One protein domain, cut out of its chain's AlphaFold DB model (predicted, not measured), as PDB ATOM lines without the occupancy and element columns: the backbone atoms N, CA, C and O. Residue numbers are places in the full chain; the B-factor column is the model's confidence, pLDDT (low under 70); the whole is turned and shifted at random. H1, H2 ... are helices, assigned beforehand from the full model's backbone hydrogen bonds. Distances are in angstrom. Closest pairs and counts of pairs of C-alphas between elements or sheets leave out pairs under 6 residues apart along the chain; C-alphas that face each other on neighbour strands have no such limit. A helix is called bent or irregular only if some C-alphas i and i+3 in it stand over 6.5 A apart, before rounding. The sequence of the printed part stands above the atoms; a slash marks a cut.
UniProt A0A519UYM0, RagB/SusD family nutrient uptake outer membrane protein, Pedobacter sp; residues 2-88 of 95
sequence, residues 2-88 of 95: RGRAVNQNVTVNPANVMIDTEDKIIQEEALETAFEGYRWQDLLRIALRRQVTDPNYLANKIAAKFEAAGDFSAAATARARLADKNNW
ATOM      1  N   ARG A   2      46.274  13.969  43.183       89.38
ATOM      2  CA  ARG A   2      45.691  15.262  42.761       89.38
ATOM      3  C   ARG A   2      46.534  16.105  41.798       89.38
ATOM      4  O   ARG A   2      45.975  16.637  40.852       89.38
ATOM      5  N   GLY A   3      47.856  16.190  41.980       89.25
ATOM      6  CA  GLY A   3      48.739  16.951  41.076       89.25
ATOM      7  C   GLY A   3      48.666  16.503  39.609       89.25
ATOM      8  O   GLY A   3      48.718  17.335  38.714       89.25
ATOM      9  N   ARG A   4      48.465  15.199  39.367       90.69
ATOM     10  CA  ARG A   4      48.289  14.628  38.022       90.69
ATOM     11  C   ARG A   4      46.856  14.800  37.504       90.69
ATOM     12  O   ARG A   4      46.675  15.071  36.328       90.69
ATOM     13  N   ALA A   5      45.849  14.595  38.358       91.00
ATOM     14  CA  ALA A   5      44.446  14.530  37.936       91.00
ATOM     15  C   ALA A   5      43.747  15.899  37.846       91.00
ATOM     16  O   ALA A   5      43.019  16.154  36.894       91.00
ATOM     17  N   VAL A   6      43.946  16.768  38.842       90.75
ATOM     18  CA  VAL A   6      43.203  18.037  39.001       90.75
ATOM     19  C   VAL A   6      44.106  19.252  39.246       90.75
ATOM     20  O   VAL A   6      43.623  20.376  39.246       90.75
ATOM     21  N   ASN A   7      45.404  19.033  39.481       90.69
ATOM     22  CA  ASN A   7      46.416  20.052  39.783       90.69
ATOM     23  C   ASN A   7      45.986  21.075  40.858       90.69
ATOM     24  O   ASN A   7      46.195  22.279  40.723       90.69
ATOM     25  N   GLN A   8      45.353  20.592  41.932       90.75
ATOM     26  CA  GLN A   8      44.802  21.438  42.991       90.75
ATOM     27  C   GLN A   8      45.118  20.889  44.385       90.75
ATOM     28  O   GLN A   8      44.899  19.704  44.666       90.75
ATOM     29  N   ASN A   9      45.544  21.781  45.281       91.62
ATOM     30  CA  ASN A   9      45.749  21.491  46.700       91.62
ATOM     31  C   ASN A   9      44.415  21.309  47.442       91.62
ATOM     32  O   ASN A   9      43.395  21.882  47.062       91.62
ATOM     33  N   VAL A  10      44.436  20.531  48.527       92.62
ATOM     34  CA  VAL A  10      43.298  20.377  49.441       92.62
ATOM     35  C   VAL A  10      43.643  21.009  50.789       92.62
ATOM     36  O   VAL A  10      44.677  20.705  51.378       92.62
ATOM     37  N   THR A  11      42.798  21.917  51.270       94.69
ATOM     38  CA  THR A  11      42.955  22.535  52.597       94.69
ATOM     39  C   THR A  11      42.601  21.518  53.675       94.69
ATOM     40  O   THR A  11      41.601  20.830  53.518       94.69
ATOM     41  N   VAL A  12      43.356  21.434  54.773       95.06
ATOM     42  CA  VAL A  12      43.069  20.550  55.923       95.06
ATOM     43  C   VAL A  12      42.489  21.367  57.077       95.06
ATOM     44  O   VAL A  12      42.951  22.475  57.339       95.06
ATOM     45  N   ASN A  13      41.477  20.833  57.763       96.12
ATOM     46  CA  ASN A  13      40.891  21.469  58.938       96.12
ATOM     47  C   ASN A  13      41.771  21.220  60.182       96.12
ATOM     48  O   ASN A  13      41.823  20.083  60.661       96.12
ATOM     49  N   PRO A  14      42.415  22.254  60.762       95.38
ATOM     50  CA  PRO A  14      43.322  22.082  61.895       95.38
ATOM     51  C   PRO A  14      42.614  21.658  63.191       95.38
ATOM     52  O   PRO A  14      43.249  21.069  64.059       95.38
ATOM     53  N   ALA A  15      41.308  21.906  63.330       96.12
ATOM     54  CA  ALA A  15      40.553  21.515  64.522       96.12
ATOM     55  C   ALA A  15      40.257  20.005  64.580       96.12
ATOM     56  O   ALA A  15      39.950  19.482  65.648       96.12
ATOM     57  N   ASN A  16      40.329  19.300  63.446       93.38
ATOM     58  CA  ASN A  16      40.028  17.872  63.366       93.38
ATOM     59  C   ASN A  16      40.879  17.164  62.301       93.38
ATOM     60  O   ASN A  16      40.363  16.452  61.438       93.38
ATOM     61  N   VAL A  17      42.196  17.389  62.358       95.94
ATOM     62  CA  VAL A  17      43.149  16.961  61.319       95.94
ATOM     63  C   VAL A  17      43.005  15.483  60.974       95.94
ATOM     64  O   VAL A  17      43.000  15.135  59.798       95.94
ATOM     65  N   MET A  18      42.862  14.609  61.972       94.25
ATOM     66  CA  MET A  18      42.824  13.161  61.749       94.25
ATOM     67  C   MET A  18      41.596  12.708  60.951       94.25
ATOM     68  O   MET A  18      41.750  12.005  59.954       94.25
ATOM     69  N   ILE A  19      40.388  13.100  61.370       95.44
ATOM     70  CA  ILE A  19      39.142  12.688  60.700       95.44
ATOM     71  C   ILE A  19      39.037  13.352  59.328       95.44
ATOM     72  O   ILE A  19      38.717  12.684  58.349       95.44
ATOM     73  N   ASP A  20      39.367  14.641  59.250       97.00
ATOM     74  CA  ASP A  20      39.314  15.415  58.012       97.00
ATOM     75  C   ASP A  20      40.279  14.869  56.949       97.00
ATOM     76  O   ASP A  20      39.900  14.674  55.793       97.00
ATOM     77  N   THR A  21      41.518  14.569  57.346       96.81
ATOM     78  CA  THR A  21      42.518  13.995  56.438       96.81
ATOM     79  C   THR A  21      42.102  12.599  55.981       96.81
ATOM     80  O   THR A  21      42.204  12.298  54.795       96.81
ATOM     81  N   GLU A  22      41.588  11.756  56.880       96.50
ATOM     82  CA  GLU A  22      41.077  10.431  56.516       96.50
ATOM     83  C   GLU A  22      39.914  10.514  55.522       96.50
ATOM     84  O   GLU A  22      39.931   9.814  54.510       96.50
ATOM     85  N   ASP A  23      38.929  11.378  55.769       96.75
ATOM     86  CA  ASP A  23      37.770  11.522  54.885       96.75
ATOM     87  C   ASP A  23      38.194  11.988  53.485       96.75
ATOM     88  O   ASP A  23      37.666  11.493  52.484       96.75
ATOM     89  N   LYS A  24      39.189  12.881  53.409       96.38
ATOM     90  CA  LYS A  24      39.785  13.347  52.149       96.38
ATOM     91  C   LYS A  24      40.559  12.255  51.428       96.38
ATOM     92  O   LYS A  24      40.371  12.097  50.227       96.38
ATOM     93  N   ILE A  25      41.377  11.475  52.135       95.94
ATOM     94  CA  ILE A  25      42.089  10.334  51.541       95.94
ATOM     95  C   ILE A  25      41.083   9.323  50.977       95.94
ATOM     96  O   ILE A  25      41.187   8.953  49.815       95.94
ATOM     97  N   ILE A  26      40.055   8.950  51.745       96.81
ATOM     98  CA  ILE A  26      39.027   7.990  51.311       96.81
ATOM     99  C   ILE A  26      38.194   8.513  50.131       96.81
ATOM    100  O   ILE A  26      37.665   7.729  49.334       96.81
ATOM    101  N   GLN A  27      38.009   9.831  50.032       95.12
ATOM    102  CA  GLN A  27      37.368  10.453  48.879       95.12
ATOM    103  C   GLN A  27      38.270  10.386  47.641       95.12
ATOM    104  O   GLN A  27      37.790   9.994  46.580       95.12
ATOM    105  N   GLU A  28      39.555  10.715  47.772       95.56
ATOM    106  CA  GLU A  28      40.521  10.631  46.671       95.56
ATOM    107  C   GLU A  28      40.723   9.193  46.186       95.56
ATOM    108  O   GLU A  28      40.679   8.954  44.985       95.56
ATOM    109  N   GLU A  29      40.856   8.222  47.093       95.50
ATOM    110  CA  GLU A  29      40.975   6.799  46.745       95.50
ATOM    111  C   GLU A  29      39.764   6.314  45.936       95.50
ATOM    112  O   GLU A  29      39.928   5.585  44.958       95.50
ATOM    113  N   ALA A  30      38.549   6.758  46.280       94.69
ATOM    114  CA  ALA A  30      37.347   6.412  45.521       94.69
ATOM    115  C   ALA A  30      37.297   7.017  44.119       94.69
ATOM    116  O   ALA A  30      36.707   6.403  43.233       94.69
ATOM    117  N   LEU A  31      37.851   8.216  43.937       93.50
ATOM    118  CA  LEU A  31      37.929   8.859  42.628       93.50
ATOM    119  C   LEU A  31      39.020   8.217  41.769       93.50
ATOM    120  O   LEU A  31      38.796   7.978  40.588       93.50
ATOM    121  N   GLU A  32      40.175   7.921  42.364       94.88
ATOM    122  CA  GLU A  32      41.334   7.364  41.667       94.88
ATOM    123  C   GLU A  32      41.108   5.916  41.226       94.88
ATOM    124  O   GLU A  32      41.457   5.564  40.108       94.88
ATOM    125  N   THR A  33      40.514   5.093  42.094       95.25
ATOM    126  CA  THR A  33      40.393   3.635  41.897       95.25
ATOM    127  C   THR A  33      38.953   3.197  41.608       95.25
ATOM    128  O   THR A  33      38.506   2.088  41.941       95.25
ATOM    129  N   ALA A  34      38.166   4.104  41.024       93.06
ATOM    130  CA  ALA A  34      36.781   3.831  40.673       93.06
ATOM    131  C   ALA A  34      36.693   2.592  39.766       93.06
ATOM    132  O   ALA A  34      37.407   2.477  38.777       93.06
ATOM    133  N   PHE A  35      35.781   1.674  40.098       93.38
ATOM    134  CA  PHE A  35      35.565   0.405  39.385       93.38
ATOM    135  C   PHE A  35      36.704  -0.631  39.466       93.38
ATOM    136  O   PHE A  35      36.620  -1.660  38.804       93.38
ATOM    137  N   GLU A  36      37.693  -0.449  40.346       96.62
ATOM    138  CA  GLU A  36      38.794  -1.414  40.539       96.62
ATOM    139  C   GLU A  36      38.584  -2.370  41.731       96.62
ATOM    140  O   GLU A  36      39.397  -3.247  42.006       96.62
ATOM    141  N   GLY A  37      37.468  -2.229  42.454       95.00
ATOM    142  CA  GLY A  37      37.103  -3.138  43.547       95.00
ATOM    143  C   GLY A  37      37.711  -2.805  44.914       95.00
ATOM    144  O   GLY A  37      37.585  -3.610  45.831       95.00
ATOM    145  N   TYR A  38      38.310  -1.622  45.095       96.31
ATOM    146  CA  TYR A  38      38.886  -1.206  46.388       96.31
ATOM    147  C   TYR A  38      37.865  -0.688  47.409       96.31
ATOM    148  O   TYR A  38      38.032  -0.810  48.626       96.31
ATOM    149  N   ARG A  39      36.738  -0.166  46.913       95.69
ATOM    150  CA  ARG A  39      35.817   0.652  47.708       95.69
ATOM    151  C   ARG A  39      35.244  -0.044  48.944       95.69
ATOM    152  O   ARG A  39      35.027   0.623  49.953       95.69
ATOM    153  N   TRP A  40      34.945  -1.342  48.868       96.00
ATOM    154  CA  TRP A  40      34.303  -2.047  49.978       96.00
ATOM    155  C   TRP A  40      35.239  -2.172  51.178       96.00
ATOM    156  O   TRP A  40      34.907  -1.703  52.266       96.00
ATOM    157  N   GLN A  41      36.420  -2.755  50.971       96.44
ATOM    158  CA  GLN A  41      37.399  -2.952  52.032       96.44
ATOM    159  C   GLN A  41      37.871  -1.624  52.621       96.44
ATOM    160  O   GLN A  41      37.989  -1.551  53.841       96.44
ATOM    161  N   ASP A  42      38.042  -0.574  51.807       97.56
ATOM    162  CA  ASP A  42      38.439   0.751  52.293       97.56
ATOM    163  C   ASP A  42      37.407   1.375  53.224       97.56
ATOM    164  O   ASP A  42      37.743   1.855  54.306       97.56
ATOM    165  N   LEU A  43      36.127   1.328  52.856       97.88
ATOM    166  CA  LEU A  43      35.071   1.820  53.735       97.88
ATOM    167  C   LEU A  43      34.936   0.961  54.994       97.88
ATOM    168  O   LEU A  43      34.735   1.504  56.082       97.88
ATOM    169  N   LEU A  44      35.073  -0.359  54.861       97.81
ATOM    170  CA  LEU A  44      34.930  -1.300  55.965       97.81
ATOM    171  C   LEU A  44      36.015  -1.104  57.033       97.81
ATOM    172  O   LEU A  44      35.688  -1.059  58.220       97.81
ATOM    173  N   ARG A  45      37.290  -0.927  56.644       97.31
ATOM    174  CA  ARG A  45      38.377  -0.665  57.610       97.31
ATOM    175  C   ARG A  45      38.133   0.611  58.420       97.31
ATOM    176  O   ARG A  45      38.388   0.623  59.624       97.31
ATOM    177  N   ILE A  46      37.581   1.656  57.799       97.88
ATOM    178  CA  ILE A  46      37.247   2.901  58.502       97.88
ATOM    179  C   ILE A  46      36.029   2.715  59.402       97.88
ATOM    180  O   ILE A  46      36.066   3.131  60.557       97.88
ATOM    181  N   ALA A  47      34.989   2.029  58.925       98.00
ATOM    182  CA  ALA A  47      33.800   1.734  59.719       98.00
ATOM    183  C   ALA A  47      34.132   0.942  60.991       98.00
ATOM    184  O   ALA A  47      33.610   1.246  62.059       98.00
ATOM    185  N   LEU A  48      35.041  -0.035  60.902       97.69
ATOM    186  CA  LEU A  48      35.516  -0.791  62.063       97.69
ATOM    187  C   LEU A  48      36.233   0.106  63.075       97.69
ATOM    188  O   LEU A  48      35.967   0.010  64.270       97.69
ATOM    189  N   ARG A  49      37.114   0.996  62.604       96.75
ATOM    190  CA  ARG A  49      37.853   1.923  63.470       96.75
ATOM    191  C   ARG A  49      36.951   2.975  64.112       96.75
ATOM    192  O   ARG A  49      37.158   3.332  65.268       96.75
ATOM    193  N   ARG A  50      35.965   3.472  63.367       96.12
ATOM    194  CA  ARG A  50      35.047   4.531  63.797       96.12
ATOM    195  C   ARG A  50      33.754   4.004  64.414       96.12
ATOM    196  O   ARG A  50      32.906   4.810  64.749       96.12
ATOM    197  N   GLN A  51      33.588   2.698  64.628       95.12
ATOM    198  CA  GLN A  51      32.299   2.131  65.050       95.12
ATOM    199  C   GLN A  51      31.707   2.797  66.309       95.12
ATOM    200  O   GLN A  51      30.493   2.934  66.418       95.12
ATOM    201  N   VAL A  52      32.553   3.223  67.252       95.94
ATOM    202  CA  VAL A  52      32.119   3.889  68.494       95.94
ATOM    203  C   VAL A  52      31.702   5.346  68.260       95.94
ATOM    204  O   VAL A  52      30.796   5.833  68.927       95.94
ATOM    205  N   THR A  53      32.355   6.052  67.335       96.19
ATOM    206  CA  THR A  53      32.167   7.497  67.114       96.19
ATOM    207  C   THR A  53      31.249   7.820  65.936       96.19
ATOM    208  O   THR A  53      30.596   8.857  65.937       96.19
ATOM    209  N   ASP A  54      31.185   6.933  64.948       96.88
ATOM    210  CA  ASP A  54      30.347   7.004  63.753       96.88
ATOM    211  C   ASP A  54      29.892   5.582  63.351       96.88
ATOM    212  O   ASP A  54      30.404   4.989  62.392       96.88
ATOM    213  N   PRO A  55      28.931   4.992  64.091       96.88
ATOM    214  CA  PRO A  55      28.454   3.628  63.842       96.88
ATOM    215  C   PRO A  55      27.808   3.449  62.460       96.88
ATOM    216  O   PRO A  55      27.736   2.331  61.956       96.88
ATOM    217  N   ASN A  56      27.364   4.539  61.827       97.38
ATOM    218  CA  ASN A  56      26.666   4.513  60.543       97.38
ATOM    219  C   ASN A  56      27.570   4.875  59.355       97.38
ATOM    220  O   ASN A  56      27.065   5.006  58.237       97.38
ATOM    221  N   TYR A  57      28.888   5.001  59.555       97.94
ATOM    222  CA  TYR A  57      29.837   5.387  58.506       97.94
ATOM    223  C   TYR A  57      29.667   4.561  57.218       97.94
ATOM    224  O   TYR A  57      29.456   5.117  56.137       97.94
ATOM    225  N   LEU A  58      29.699   3.223  57.322       98.06
ATOM    226  CA  LEU A  58      29.574   2.330  56.161       98.06
ATOM    227  C   LEU A  58      28.208   2.476  55.481       98.06
ATOM    228  O   LEU A  58      28.132   2.642  54.264       98.06
ATOM    229  N   ALA A  59      27.139   2.450  56.280       98.25
ATOM    230  CA  ALA A  59      25.762   2.562  55.818       98.25
ATOM    231  C   ALA A  59      25.534   3.857  55.027       98.25
ATOM    232  O   ALA A  59      25.027   3.820  53.905       98.25
ATOM    233  N   ASN A  60      25.984   4.991  55.566       98.12
ATOM    234  CA  ASN A  60      25.843   6.298  54.932       98.12
ATOM    235  C   ASN A  60      26.673   6.413  53.647       98.12
ATOM    236  O   ASN A  60      26.162   6.884  52.632       98.12
ATOM    237  N   LYS A  61      27.928   5.941  53.651       97.31
ATOM    238  CA  LYS A  61      28.794   5.996  52.459       97.31
ATOM    239  C   LYS A  61      28.260   5.137  51.309       97.31
ATOM    240  O   LYS A  61      28.383   5.545  50.156       97.31
ATOM    241  N   ILE A  62      27.668   3.974  51.595       97.12
ATOM    242  CA  ILE A  62      27.056   3.123  50.563       97.12
ATOM    243  C   ILE A  62      25.717   3.693  50.089       97.12
ATOM    244  O   ILE A  62      25.467   3.697  48.887       97.12
ATOM    245  N   ALA A  63      24.876   4.200  50.994       98.25
ATOM    246  CA  ALA A  63      23.579   4.772  50.638       98.25
ATOM    247  C   ALA A  63      23.702   6.001  49.724       98.25
ATOM    248  O   ALA A  63      22.926   6.134  48.779       98.25
ATOM    249  N   ALA A  64      24.727   6.835  49.935       97.19
ATOM    250  CA  ALA A  64      24.952   8.061  49.171       97.19
ATOM    251  C   ALA A  64      24.998   7.849  47.644       97.19
ATOM    252  O   ALA A  64      24.555   8.714  46.893       97.19
ATOM    253  N   LYS A  65      25.489   6.697  47.156       93.75
ATOM    254  CA  LYS A  65      25.523   6.423  45.706       93.75
ATOM    255  C   LYS A  65      24.126   6.211  45.113       93.75
ATOM    256  O   LYS A  65      23.900   6.552  43.960       93.75
ATOM    257  N   PHE A  66      23.208   5.634  45.890       97.94
ATOM    258  CA  PHE A  66      21.830   5.399  45.463       97.94
ATOM    259  C   PHE A  66      21.032   6.702  45.499       97.94
ATOM    260  O   PHE A  66      20.293   6.989  44.566       97.94
ATOM    261  N   GLU A  67      21.266   7.542  46.509       98.25
ATOM    262  CA  GLU A  67      20.679   8.888  46.581       98.25
ATOM    263  C   GLU A  67      21.128   9.765  45.416       98.25
ATOM    264  O   GLU A  67      20.300  10.409  44.780       98.25
ATOM    265  N   ALA A  68      22.422   9.735  45.080       96.38
ATOM    266  CA  ALA A  68      22.952  10.437  43.915       96.38
ATOM    267  C   ALA A  68      22.328   9.950  42.591       96.38
ATOM    268  O   ALA A  68      22.260  10.714  41.632       96.38
ATOM    269  N   ALA A  69      21.852   8.703  42.545       97.38
ATOM    270  CA  ALA A  69      21.132   8.130  41.410       97.38
ATOM    271  C   ALA A  69      19.604   8.351  41.469       97.38
ATOM    272  O   ALA A  69      18.895   7.903  40.572       97.38
ATOM    273  N   GLY A  70      19.084   9.010  42.512       98.31
ATOM    274  CA  GLY A  70      17.647   9.210  42.734       98.31
ATOM    275  C   GLY A  70      16.895   7.980  43.264       98.31
ATOM    276  O   GLY A  70      15.676   8.032  43.419       98.31
ATOM    277  N   ASP A  71      17.589   6.885  43.580       98.38
ATOM    278  CA  ASP A  71      16.999   5.657  44.123       98.38
ATOM    279  C   ASP A  71      16.999   5.673  45.660       98.38
ATOM    280  O   ASP A  71      17.784   5.011  46.348       98.38
ATOM    281  N   PHE A  72      16.093   6.470  46.225       98.00
ATOM    282  CA  PHE A  72      15.955   6.606  47.678       98.00
ATOM    283  C   PHE A  72      15.498   5.308  48.366       98.00
ATOM    284  O   PHE A  72      15.804   5.095  49.542       98.00
ATOM    285  N   SER A  73      14.812   4.416  47.642       98.44
ATOM    286  CA  SER A  73      14.378   3.114  48.162       98.44
ATOM    287  C   SER A  73      15.572   2.184  48.395       98.44
ATOM    288  O   SER A  73      15.733   1.616  49.484       98.44
ATOM    289  N   ALA A  74      16.475   2.085  47.414       98.19
ATOM    290  CA  ALA A  74      17.714   1.331  47.571       98.19
ATOM    291  C   ALA A  74      18.630   1.958  48.629       98.19
ATOM    292  O   ALA A  74      19.238   1.233  49.420       98.19
ATOM    293  N   ALA A  75      18.685   3.293  48.712       98.50
ATOM    294  CA  ALA A  75      19.429   3.991  49.759       98.50
ATOM    295  C   ALA A  75      18.932   3.619  51.167       98.50
ATOM    296  O   ALA A  75      19.737   3.271  52.036       98.50
ATOM    297  N   ALA A  76      17.614   3.644  51.395       98.44
ATOM    298  CA  ALA A  76      17.007   3.257  52.669       98.44
ATOM    299  C   ALA A  76      17.281   1.781  53.005       98.44
ATOM    300  O   ALA A  76      17.689   1.465  54.124       98.44
ATOM    301  N   THR A  77      17.146   0.893  52.016       98.38
ATOM    302  CA  THR A  77      17.456  -0.539  52.154       98.38
ATOM    303  C   THR A  77      18.919  -0.763  52.546       98.38
ATOM    304  O   THR A  77      19.212  -1.532  53.466       98.38
ATOM    305  N   ALA A  78      19.850  -0.063  51.892       97.81
ATOM    306  CA  ALA A  78      21.272  -0.138  52.198       97.81
ATOM    307  C   ALA A  78      21.572   0.348  53.623       97.81
ATOM    308  O   ALA A  78      22.311  -0.326  54.341       97.81
ATOM    309  N   ARG A  79      20.968   1.465  54.058       98.12
ATOM    310  CA  ARG A  79      21.132   1.963  55.432       98.12
ATOM    311  C   ARG A  79      20.645   0.959  56.466       98.12
ATOM    312  O   ARG A  79      21.400   0.623  57.371       98.12
ATOM    313  N   ALA A  80      19.422   0.458  56.302       98.06
ATOM    314  CA  ALA A  80      18.825  -0.490  57.237       98.06
ATOM    315  C   ALA A  80      19.668  -1.766  57.369       98.06
ATOM    316  O   ALA A  80      19.934  -2.224  58.476       98.06
ATOM    317  N   ARG A  81      20.147  -2.314  56.243       97.62
ATOM    318  CA  ARG A  81      20.971  -3.529  56.247       97.62
ATOM    319  C   ARG A  81      22.348  -3.299  56.870       97.62
ATOM    320  O   ARG A  81      22.805  -4.131  57.647       97.62
ATOM    321  N   LEU A  82      23.023  -2.209  56.507       97.56
ATOM    322  CA  LEU A  82      24.423  -1.973  56.878       97.56
ATOM    323  C   LEU A  82      24.601  -1.294  58.240       97.56
ATOM    324  O   LEU A  82      25.733  -1.220  58.714       97.56
ATOM    325  N   ALA A  83      23.522  -0.839  58.881       96.31
ATOM    326  CA  ALA A  83      23.545  -0.406  60.279       96.31
ATOM    327  C   ALA A  83      23.890  -1.559  61.243       96.31
ATOM    328  O   ALA A  83      24.444  -1.328  62.314       96.31
ATOM    329  N   ASP A  84      23.605  -2.806  60.853       95.69
ATOM    330  CA  ASP A  84      23.992  -3.993  61.613       95.69
ATOM    331  C   ASP A  84      25.329  -4.562  61.109       95.69
ATOM    332  O   ASP A  84      25.455  -5.015  59.966       95.69
ATOM    333  N   LYS A  85      26.327  -4.586  62.000       94.81
ATOM    334  CA  LYS A  85      27.665  -5.137  61.746       94.81
ATOM    335  C   LYS A  85      27.649  -6.620  61.372       94.81
ATOM    336  O   LYS A  85      28.542  -7.067  60.651       94.81
ATOM    337  N   ASN A  86      26.632  -7.376  61.786       94.31
ATOM    338  CA  ASN A  86      26.481  -8.780  61.398       94.31
ATOM    339  C   ASN A  86      26.288  -8.956  59.880       94.31
ATOM    340  O   ASN A  86      26.546 -10.033  59.350       94.31
ATOM    341  N   ASN A  87      25.894  -7.896  59.164       96.00
ATOM    342  CA  ASN A  87      25.689  -7.910  57.715       96.00
ATOM    343  C   ASN A  87      26.918  -7.463  56.899       96.00
ATOM    344  O   ASN A  87      26.814  -7.337  55.677       96.00
ATOM    345  N   TRP A  88      28.065  -7.181  57.532       95.81
ATOM    346  CA  TRP A  88      29.247  -6.616  56.853       95.81
ATOM    347  C   TRP A  88      30.143  -7.655  56.172       95.81
ATOM    348  O   TRP A  88      31.008  -7.306  55.371       95.81
TER     349      TRP A  88
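AT A GLANCE: This is residues 2 to 88 of the 95 residues of the protein "RagB/SusD family nutrient uptake outer membrane protein" of Pedobacter sp (UniProt A0A519UYM0). Four helices, H2 to H5, stand in an open zigzag from one end of the domain to the other, each running the opposite way to the one before and meeting only its neighbours along the chain. The pairing is closest between H4 and H5 and thinnest between H2 and H3; the short H1 sits at the H2 end. The printed part has 87 residues with five named helices in the order H1, H2, H3, H4, H5 and no named strand, and its class is all helix. It is only just compact, close to loose, with a radius of gyration of the C-alphas of 14.3 A and spans of 37 by 29 by 21 A.

HOW THE PARTS SIT: H1, residues 2 to 5, is close to but not clearly touching H2, residues 14 to 32; their closest C-alphas, of Arg 2 and Glu 28, are 8.0 A apart. H2 is irregular, with C-alphas 15 and 18 9.1 A apart, and has a kink of 43 degrees near residue 21. With residues 26 to 30 alone it only just touches residues 39 to 43 of H3, residues 39 to 50, with 3 pairs of C-alphas within 8 A. The closest are those of Ala 30 and Arg 39, 6.3 A apart, and this helical hairpin has a shallow tilt of 18 degrees, opposite ways. H3 and H4, residues 57 to 68, form a second helical hairpin at a steep tilt of 42 degrees, opposite ways. They touch, H4 with residues 57 to 61 alone, and their closest C-alphas, of Ala 47 and Tyr 57, are 5.5 A apart. H4 and H5, residues 72 to 82, form a third at a shallow tilt of 13 degrees, opposite ways; they touch with 21 pairs of C-alphas within 8 A, the closest those of Ala 63 and Ala 75, 4.3 A apart. H2 and H4 are apart, and so are H3 and H5. In H5 every O i to N i+4 pair is within hydrogen-bond range, against 13 of 15 in H2, 7 of 8 in H3 and 6 of 8 in H4, while H1 is too short for such a pair.

IN THESE COORDINATES: H1 begins at C-alpha 2, (45.691, 15.262, 42.761). H2, the longest helix, measures 25.1 A from its first to its last C-alpha and begins at C-alpha 14, (43.322, 22.082, 61.895). H3 measures 16.6 A, H4 16.9 A and H5 15.2 A. H5 ends at C-alpha 82, (24.423, -1.973, 56.878).

THE WHOLE: The two C-alphas farthest apart, of Asn 7 and Asn 86, are 41.2 A apart. The printed part has no cut. The link H4 to H5 is tight, the other three links are short, and no link is long. The mean pLDDT of the printed part is 95.9, and no printed residue is under 70.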